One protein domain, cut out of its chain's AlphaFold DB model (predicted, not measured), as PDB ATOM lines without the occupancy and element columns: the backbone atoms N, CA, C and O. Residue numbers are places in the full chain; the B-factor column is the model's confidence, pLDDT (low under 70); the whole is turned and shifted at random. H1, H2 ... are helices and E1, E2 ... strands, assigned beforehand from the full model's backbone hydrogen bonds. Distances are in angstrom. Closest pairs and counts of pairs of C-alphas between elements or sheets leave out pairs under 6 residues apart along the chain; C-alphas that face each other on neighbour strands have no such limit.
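AT A GLANCE: This is residues 8 to 71 of the 271 residues of an uncharacterized protein of Lentisphaera araneosa HTCC2155 (UniProt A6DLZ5). A small sheet of three strands, E3, E2 and E5, stands partly face to face with a ribbon of two, E1 and E4, with H1 off toward one end. The 64 printed residues hold E1 E2 E3 E4 E5 H1 in chain order. The larger sheet runs E3 - E2 - E5; both sheets are antiparallel and the class is mixed. The whole is compact, with a radius of gyration of 11.7 A, spanning 32 by 24 by 19 A.

IN THESE COORDINATES: E2 is residues 17 to 20, E3 25 to 29 and E5 47 to 49. E1, residues 8 to 12, begins at C-alpha 8 (11.091, -59.146, -84.262). E4, 34 to 39, is 16.5 A long. H1, 60 to 68, is 12.2 A long and ends at C-alpha 68 (20.217, -60.400, -74.934).

HOW THE PARTS SIT: E2 and E3 form a hairpin, with N 19 and O 27 within hydrogen-bond range at 3.0 A. Across E2 and E5, N 49 and O 18 are within range at 2.8 A. E1 and E4 are antiparallel, with N 35 and O 11 within range at 2.7 A. E2 and E4 are apart. H1 is not on the larger sheet; its closest C-alpha pair with E1 is Leu 9 and Ile 62, 7.9 A. In H1 every O i to N i+4 pair is within range.

THE WHOLE: The farthest C-alphas, of Gln 30 and Ile 71, are 33.7 A apart. The printed part has no cut, and no link is long. Residues 22 to 25, 41 to 44 and 71 have pLDDT under 70.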
ATOM      1  N   LYS A   8      12.546 -59.169 -84.153       86.00
ATOM      2  CA  LYS A   8      11.091 -59.146 -84.262       86.00
ATOM      3  C   LYS A   8      10.487 -59.245 -82.867       86.00
ATOM      4  O   LYS A   8      10.711 -60.238 -82.180       86.00
ATOM      5  N   LEU A   9       9.715 -58.238 -82.471       84.69
ATOM      6  CA  LEU A   9       8.947 -58.233 -81.227       84.69
ATOM      7  C   LEU A   9       7.461 -58.293 -81.544       84.69
ATOM      8  O   LEU A   9       6.999 -57.604 -82.448       84.69
ATOM      9  N   THR A  10       6.710 -59.051 -80.757       86.25
ATOM     10  CA  THR A  10       5.248 -59.056 -80.818       86.25
ATOM     11  C   THR A  10       4.708 -58.485 -79.515       86.25
ATOM     12  O   THR A  10       5.051 -58.960 -78.436       86.25
ATOM     13  N   LEU A  11       3.879 -57.452 -79.605       86.31
ATOM     14  CA  LEU A  11       3.259 -56.775 -78.461       86.31
ATOM     15  C   LEU A  11       1.826 -56.383 -78.777       86.31
ATOM     16  O   LEU A  11       1.400 -56.418 -79.922       86.31
ATOM     17  N   LYS A  12       1.073 -55.991 -77.752       88.88
ATOM     18  CA  LYS A  12      -0.273 -55.451 -77.934       88.88
ATOM     19  C   LYS A  12      -0.250 -53.933 -78.002       88.88
ATOM     20  O   LYS A  12       0.420 -53.294 -77.193       88.88
ATOM     21  N   ALA A  13      -1.019 -53.366 -78.923       90.19
ATOM     22  CA  ALA A  13      -1.243 -51.931 -79.010       90.19
ATOM     23  C   ALA A  13      -1.873 -51.417 -77.702       90.19
ATOM     24  O   ALA A  13      -2.965 -51.859 -77.339       90.19
ATOM     25  N   PRO A  14      -1.242 -50.489 -76.970       88.62
ATOM     26  CA  PRO A  14      -1.809 -49.990 -75.716       88.62
ATOM     27  C   PRO A  14      -3.037 -49.096 -75.955       88.62
ATOM     28  O   PRO A  14      -3.929 -49.014 -75.111       88.62
ATOM     29  N   LYS A  15      -3.094 -48.434 -77.115       92.31
ATOM     30  CA  LYS A  15      -4.172 -47.549 -77.573       92.31
ATOM     31  C   LYS A  15      -4.303 -47.656 -79.090       92.31
ATOM     32  O   LYS A  15      -3.450 -48.251 -79.741       92.31
ATOM     33  N   ALA A  16      -5.347 -47.042 -79.646       93.12
ATOM     34  CA  ALA A  16      -5.431 -46.864 -81.089       93.12
ATOM     35  C   ALA A  16      -4.251 -46.011 -81.578       93.12
ATOM     36  O   ALA A  16      -4.055 -44.890 -81.109       93.12
ATOM     37  N   CYS A  17      -3.464 -46.548 -82.502       91.00
ATOM     38  CA  CYS A  17      -2.229 -45.928 -82.959       91.00
ATOM     39  C   CYS A  17      -1.938 -46.266 -84.415       91.00
ATOM     40  O   CYS A  17      -2.606 -47.099 -85.032       91.00
ATOM     41  N   ARG A  18      -0.918 -45.612 -84.973       87.88
ATOM     42  CA  ARG A  18      -0.350 -46.006 -86.263       87.88
ATOM     43  C   ARG A  18       1.135 -46.261 -86.141       87.88
ATOM     44  O   ARG A  18       1.816 -45.589 -85.365       87.88
ATOM     45  N   LEU A  19       1.609 -47.203 -86.935       83.44
ATOM     46  CA  LEU A  19       2.986 -47.665 -86.939       83.44
ATOM     47  C   LEU A  19       3.608 -47.427 -88.313       83.44
ATOM     48  O   LEU A  19       2.993 -47.713 -89.334       83.44
ATOM     49  N   ASP A  20       4.822 -46.888 -88.321       74.19
ATOM     50  CA  ASP A  20       5.696 -46.807 -89.491       74.19
ATOM     51  C   ASP A  20       6.976 -47.599 -89.180       74.19
ATOM     52  O   ASP A  20       7.900 -47.094 -88.524       74.19
ATOM     53  N   ASP A  21       6.992 -48.864 -89.609       71.94
ATOM     54  CA  ASP A  21       8.138 -49.775 -89.507       71.94
ATOM     55  C   ASP A  21       8.768 -50.067 -90.883       71.94
ATOM     56  O   ASP A  21       8.564 -49.313 -91.834       71.94
ATOM     57  N   ILE A  22       9.674 -51.046 -90.962       62.53
ATOM     58  CA  ILE A  22      10.422 -51.353 -92.191       62.53
ATOM     59  C   ILE A  22       9.547 -51.943 -93.312       62.53
ATOM     60  O   ILE A  22       9.804 -51.660 -94.475       62.53
ATOM     61  N   ASP A  23       8.491 -52.691 -92.980       60.56
ATOM     62  CA  ASP A  23       7.686 -53.437 -93.959       60.56
ATOM     63  C   ASP A  23       6.292 -52.831 -94.177       60.56
ATOM     64  O   ASP A  23       5.622 -53.119 -95.172       60.56
ATOM     65  N   GLN A  24       5.817 -52.023 -93.229       64.50
ATOM     66  CA  GLN A  24       4.438 -51.564 -93.152       64.50
ATOM     67  C   GLN A  24       4.400 -50.067 -92.848       64.50
ATOM     68  O   GLN A  24       4.491 -49.600 -91.710       64.50
ATOM     69  N   ALA A  25       4.217 -49.286 -93.911       68.19
ATOM     70  CA  ALA A  25       4.039 -47.851 -93.793       68.19
ATOM     71  C   ALA A  25       2.633 -47.520 -93.267       68.19
ATOM     72  O   ALA A  25       1.629 -47.684 -93.961       68.19
ATOM     73  N   MET A  26       2.583 -46.939 -92.069       73.75
ATOM     74  CA  MET A  26       1.418 -46.254 -91.505       73.75
ATOM     75  C   MET A  26       0.173 -47.133 -91.282       73.75
ATOM     76  O   MET A  26      -0.962 -46.632 -91.378       73.75
ATOM     77  N   GLU A  27       0.378 -48.410 -90.952       82.38
ATOM     78  CA  GLU A  27      -0.686 -49.342 -90.570       82.38
ATOM     79  C   GLU A  27      -1.386 -48.866 -89.293       82.38
ATOM     80  O   GLU A  27      -0.765 -48.272 -88.409       82.38
ATOM     81  N   SER A  28      -2.703 -49.059 -89.231       90.06
ATOM     82  CA  SER A  28      -3.530 -48.602 -88.114       90.06
ATOM     83  C   SER A  28      -3.912 -49.775 -87.227       90.06
ATOM     84  O   SER A  28      -4.449 -50.762 -87.715       90.06
ATOM     85  N   TYR A  29      -3.700 -49.606 -85.928       91.50
ATOM     86  CA  TYR A  29      -4.000 -50.591 -84.899       91.50
ATOM     87  C   TYR A  29      -5.026 -50.019 -83.925       91.50
ATOM     88  O   TYR A  29      -5.006 -48.825 -83.614       91.50
ATOM     89  N   GLN A  30      -5.938 -50.860 -83.448       94.44
ATOM     90  CA  GLN A  30      -6.813 -50.582 -82.314       94.44
ATOM     91  C   GLN A  30      -6.158 -51.038 -81.011       94.44
ATOM     92  O   GLN A  30      -5.242 -51.854 -81.004       94.44
ATOM     93  N   ALA A  31      -6.645 -50.525 -79.881       92.81
ATOM     94  CA  ALA A  31      -6.164 -50.960 -78.573       92.81
ATOM     95  C   ALA A  31      -6.372 -52.477 -78.383       92.81
ATOM     96  O   ALA A  31      -7.478 -52.986 -78.556       92.81
ATOM     97  N   GLY A  32      -5.317 -53.180 -77.976       90.12
ATOM     98  CA  GLY A  32      -5.296 -54.624 -77.760       90.12
ATOM     99  C   GLY A  32      -4.921 -55.457 -78.986       90.12
ATOM    100  O   GLY A  32      -4.650 -56.648 -78.803       90.12
ATOM    101  N   ASP A  33      -4.859 -54.853 -80.179       93.12
ATOM    102  CA  ASP A  33      -4.417 -55.534 -81.397       93.12
ATOM    103  C   ASP A  33      -2.972 -56.009 -81.250       93.12
ATOM    104  O   ASP A  33      -2.141 -55.347 -80.623       93.12
ATOM    105  N   GLU A  34      -2.669 -57.163 -81.839       90.06
ATOM    106  CA  GLU A  34      -1.300 -57.652 -81.923       90.06
ATOM    107  C   GLU A  34      -0.525 -56.836 -82.962       90.06
ATOM    108  O   GLU A  34      -0.905 -56.760 -84.128       90.06
ATOM    109  N   MET A  35       0.571 -56.229 -82.521       86.12
ATOM    110  CA  MET A  35       1.508 -55.460 -83.322       86.12
ATOM    111  C   MET A  35       2.831 -56.207 -83.393       86.12
ATOM    112  O   MET A  35       3.376 -56.640 -82.374       86.12
ATOM    113  N   THR A  36       3.380 -56.303 -84.596       86.44
ATOM    114  CA  THR A  36       4.745 -56.779 -84.801       86.44
ATOM    115  C   THR A  36       5.660 -55.577 -84.996       86.44
ATOM    116  O   THR A  36       5.445 -54.784 -85.900       86.44
ATOM    117  N   LEU A  37       6.703 -55.461 -84.178       83.19
ATOM    118  CA  LEU A  37       7.772 -54.483 -84.339       83.19
ATOM    119  C   LEU A  37       8.996 -55.162 -84.937       83.19
ATOM    120  O   LEU A  37       9.475 -56.161 -84.393       83.19
ATOM    121  N   ARG A  38       9.525 -54.611 -86.027       81.38
ATOM    122  CA  ARG A  38      10.741 -55.112 -86.675       81.38
ATOM    123  C   ARG A  38      11.834 -54.062 -86.604       81.38
ATOM    124  O   ARG A  38      11.663 -52.946 -87.089       81.38
ATOM    125  N   PHE A  39      12.952 -54.441 -86.003       76.50
ATOM    126  CA  PHE A  39      14.159 -53.631 -85.938       76.50
ATOM    127  C   PHE A  39      15.263 -54.323 -86.726       76.50
ATOM    128  O   PHE A  39      15.461 -55.527 -86.576       76.50
ATOM    129  N   SER A  40      16.010 -53.553 -87.506       70.25
ATOM    130  CA  SER A  40      17.199 -54.022 -88.224       70.25
ATOM    131  C   SER A  40      18.395 -53.130 -87.906       70.25
ATOM    132  O   SER A  40      18.254 -52.086 -87.257       70.25
ATOM    133  N   GLY A  41      19.582 -53.508 -88.390       65.31
ATOM    134  CA  GLY A  41      20.791 -52.688 -88.259       65.31
ATOM    135  C   GLY A  41      20.625 -51.255 -88.794       65.31
ATOM    136  O   GLY A  41      21.226 -50.331 -88.249       65.31
ATOM    137  N   ARG A  42      19.758 -51.046 -89.797       59.19
ATOM    138  CA  ARG A  42      19.496 -49.728 -90.413       59.19
ATOM    139  C   ARG A  42      18.307 -48.979 -89.847       59.19
ATOM    140  O   ARG A  42      18.342 -47.752 -89.759       59.19
ATOM    141  N   LYS A  43      17.268 -49.703 -89.433       66.69
ATOM    142  CA  LYS A  43      16.092 -49.131 -88.776       66.69
ATOM    143  C   LYS A  43      16.030 -49.643 -87.334       66.69
ATOM    144  O   LYS A  43      15.129 -50.404 -86.984       66.69
ATOM    145  N   PRO A  44      16.960 -49.216 -86.451       66.88
ATOM    146  CA  PRO A  44      16.919 -49.554 -85.028       66.88
ATOM    147  C   PRO A  44      15.844 -48.745 -84.277       66.88
ATOM    148  O   PRO A  44      15.874 -48.654 -83.051       66.88
ATOM    149  N   TRP A  45      14.927 -48.097 -85.001       71.44
ATOM    150  CA  TRP A  45      13.901 -47.201 -84.491       71.44
ATOM    151  C   TRP A  45      12.586 -47.432 -85.238       71.44
ATOM    152  O   TRP A  45      12.577 -47.767 -86.416       71.44
ATOM    153  N   ILE A  46      11.464 -47.202 -84.562       77.94
ATOM    154  CA  ILE A  46      10.116 -47.277 -85.138       77.94
ATOM    155  C   ILE A  46       9.393 -45.982 -84.796       77.94
ATOM    156  O   ILE A  46       9.582 -45.432 -83.707       77.94
ATOM    157  N   ARG A  47       8.581 -45.473 -85.725       80.81
ATOM    158  CA  ARG A  47       7.734 -44.305 -85.468       80.81
ATOM    159  C   ARG A  47       6.332 -44.757 -85.100       80.81
ATOM    160  O   ARG A  47       5.680 -45.474 -85.856       80.81
ATOM    161  N   PHE A  48       5.870 -44.272 -83.957       85.00
ATOM    162  CA  PHE A  48       4.497 -44.431 -83.505       85.00
ATOM    163  C   PHE A  48       3.759 -43.102 -83.614       85.00
ATOM    164  O   PHE A  48       4.297 -42.048 -83.277       85.00
ATOM    165  N   TRP A  49       2.508 -43.163 -84.053       85.44
ATOM    166  CA  TRP A  49       1.594 -42.030 -84.092       85.44
ATOM    167  C   TRP A  49       0.424 -42.284 -83.149       85.44
ATOM    168  O   TRP A  49      -0.189 -43.351 -83.196       85.44
ATOM    169  N   GLY A  50       0.088 -41.284 -82.332       85.81
ATOM    170  CA  GLY A  50      -0.990 -41.389 -81.345       85.81
ATOM    171  C   GLY A  50      -0.600 -42.118 -80.056       85.81
ATOM    172  O   GLY A  50      -1.485 -42.432 -79.266       85.81
ATOM    173  N   LEU A  51       0.696 -42.374 -79.849       86.69
ATOM    174  CA  LEU A  51       1.254 -42.899 -78.603       86.69
ATOM    175  C   LEU A  51       2.271 -41.921 -78.029       86.69
ATOM    176  O   LEU A  51       3.062 -41.330 -78.768       86.69
ATOM    177  N   ASP A  52       2.283 -41.828 -76.706       85.44
ATOM    178  CA  ASP A  52       3.236 -41.009 -75.971       85.44
ATOM    179  C   ASP A  52       4.389 -41.884 -75.459       85.44
ATOM    180  O   ASP A  52       4.280 -43.107 -75.365       85.44
ATOM    181  N   ALA A  53       5.497 -41.272 -75.030       81.06
ATOM    182  CA  ALA A  53       6.633 -42.018 -74.475       81.06
ATOM    183  C   ALA A  53       6.255 -42.906 -73.267       81.06
ATOM    184  O   ALA A  53       6.901 -43.922 -73.017       81.06
ATOM    185  N   GLN A  54       5.211 -42.536 -72.519       84.56
ATOM    186  CA  GLN A  54       4.706 -43.315 -71.381       84.56
ATOM    187  C   GLN A  54       3.950 -44.577 -71.821       84.56
ATOM    188  O   GLN A  54       3.982 -45.576 -71.110       84.56
ATOM    189  N   ASP A  55       3.314 -44.551 -72.996       84.31
ATOM    190  CA  ASP A  55       2.589 -45.699 -73.555       84.31
ATOM    191  C   ASP A  55       3.546 -46.760 -74.129       84.31
ATOM    192  O   ASP A  55       3.163 -47.912 -74.313       84.31
ATOM    193  N   LEU A  56       4.794 -46.371 -74.408       77.69
ATOM    194  CA  LEU A  56       5.825 -47.189 -75.054       77.69
ATOM    195  C   LEU A  56       6.883 -47.720 -74.077       77.69
ATOM    196  O   LEU A  56       7.968 -48.118 -74.502       77.69
ATOM    197  N   GLN A  57       6.610 -47.705 -72.770       80.81
ATOM    198  CA  GLN A  57       7.552 -48.246 -71.789       80.81
ATOM    199  C   GLN A  57       7.669 -49.769 -71.967       80.81
ATOM    200  O   GLN A  57       6.663 -50.469 -71.830       80.81
ATOM    201  N   PRO A  58       8.865 -50.302 -72.283       76.50
ATOM    202  CA  PRO A  58       9.039 -51.736 -72.443       76.50
ATOM    203  C   PRO A  58       8.834 -52.432 -71.093       76.50
ATOM    204  O   PRO A  58       9.292 -51.951 -70.055       76.50
ATOM    205  N   ASN A  59       8.145 -53.572 -71.105       82.19
ATOM    206  CA  ASN A  59       8.066 -54.441 -69.932       82.19
ATOM    207  C   ASN A  59       9.407 -55.174 -69.711       82.19
ATOM    208  O   ASN A  59      10.298 -55.128 -70.562       82.19
ATOM    209  N   GLU A  60       9.554 -55.855 -68.572       85.31
ATOM    210  CA  GLU A  60      10.796 -56.571 -68.225       85.31
ATOM    211  C   GLU A  60      11.201 -57.599 -69.291       85.31
ATOM    212  O   GLU A  60      12.367 -57.663 -69.658       85.31
ATOM    213  N   GLU A  61      10.232 -58.312 -69.867       82.62
ATOM    214  CA  GLU A  61      10.461 -59.291 -70.937       82.62
ATOM    215  C   GLU A  61      11.093 -58.657 -72.189       82.62
ATOM    216  O   GLU A  61      12.099 -59.151 -72.696       82.62
ATOM    217  N   ILE A  62      10.558 -57.526 -72.665       80.06
ATOM    218  CA  ILE A  62      11.129 -56.790 -73.802       80.06
ATOM    219  C   ILE A  62      12.509 -56.238 -73.441       80.06
ATOM    220  O   ILE A  62      13.418 -56.271 -74.268       80.06
ATOM    221  N   VAL A  63      12.685 -55.726 -72.221       82.12
ATOM    222  CA  VAL A  63      13.979 -55.209 -71.760       82.12
ATOM    223  C   VAL A  63      15.038 -56.309 -71.758       82.12
ATOM    224  O   VAL A  63      16.157 -56.071 -72.216       82.12
ATOM    225  N   ASP A  64      14.710 -57.497 -71.267       82.56
ATOM    226  CA  ASP A  64      15.645 -58.614 -71.221       82.56
ATOM    227  C   ASP A  64      15.963 -59.126 -72.625       82.56
ATOM    228  O   ASP A  64      17.136 -59.291 -72.958       82.56
ATOM    229  N   LEU A  65      14.967 -59.205 -73.508       79.19
ATOM    230  CA  LEU A  65      15.193 -59.553 -74.907       79.19
ATOM    231  C   LEU A  65      16.069 -58.513 -75.637       79.19
ATOM    232  O   LEU A  65      16.944 -58.869 -76.430       79.19
ATOM    233  N   LEU A  66      15.897 -57.217 -75.351       76.50
ATOM    234  CA  LEU A  66      16.768 -56.161 -75.878       76.50
ATOM    235  C   LEU A  66      18.198 -56.280 -75.340       76.50
ATOM    236  O   LEU A  66      19.139 -56.051 -76.096       76.50
ATOM    237  N   LYS A  67      18.384 -56.650 -74.066       77.56
ATOM    238  CA  LYS A  67      19.712 -56.875 -73.470       77.56
ATOM    239  C   LYS A  67      20.405 -58.104 -74.052       77.56
ATOM    240  O   LYS A  67      21.604 -58.042 -74.297       77.56
ATOM    241  N   GLU A  68      19.677 -59.191 -74.297       77.38
ATOM    242  CA  GLU A  68      20.217 -60.400 -74.934       77.38
ATOM    243  C   GLU A  68      20.727 -60.129 -76.352       77.38
ATOM    244  O   GLU A  68      21.724 -60.705 -76.784       77.38
ATOM    245  N   ASN A  69      20.059 -59.223 -77.070       72.88
ATOM    246  CA  ASN A  69      20.437 -58.825 -78.425       72.88
ATOM    247  C   ASN A  69      21.332 -57.572 -78.454       72.88
ATOM    248  O   ASN A  69      21.740 -57.131 -79.532       72.88
ATOM    249  N   TYR A  70      21.659 -57.000 -77.291       72.00
ATOM    250  CA  TYR A  70      22.531 -55.840 -77.181       72.00
ATOM    251  C   TYR A  70      24.000 -56.230 -77.250       72.00
ATOM    252  O   TYR A  70      24.460 -57.190 -76.629       72.00
ATOM    253  N   ILE A  71      24.769 -55.392 -77.938       67.38
ATOM    254  CA  ILE A  71      26.221 -55.452 -77.930       67.38
ATOM    255  C   ILE A  71      26.790 -54.091 -77.609       67.38
ATOM    256  O   ILE A  71      26.391 -53.072 -78.178       67.38
TER     257      ILE A  71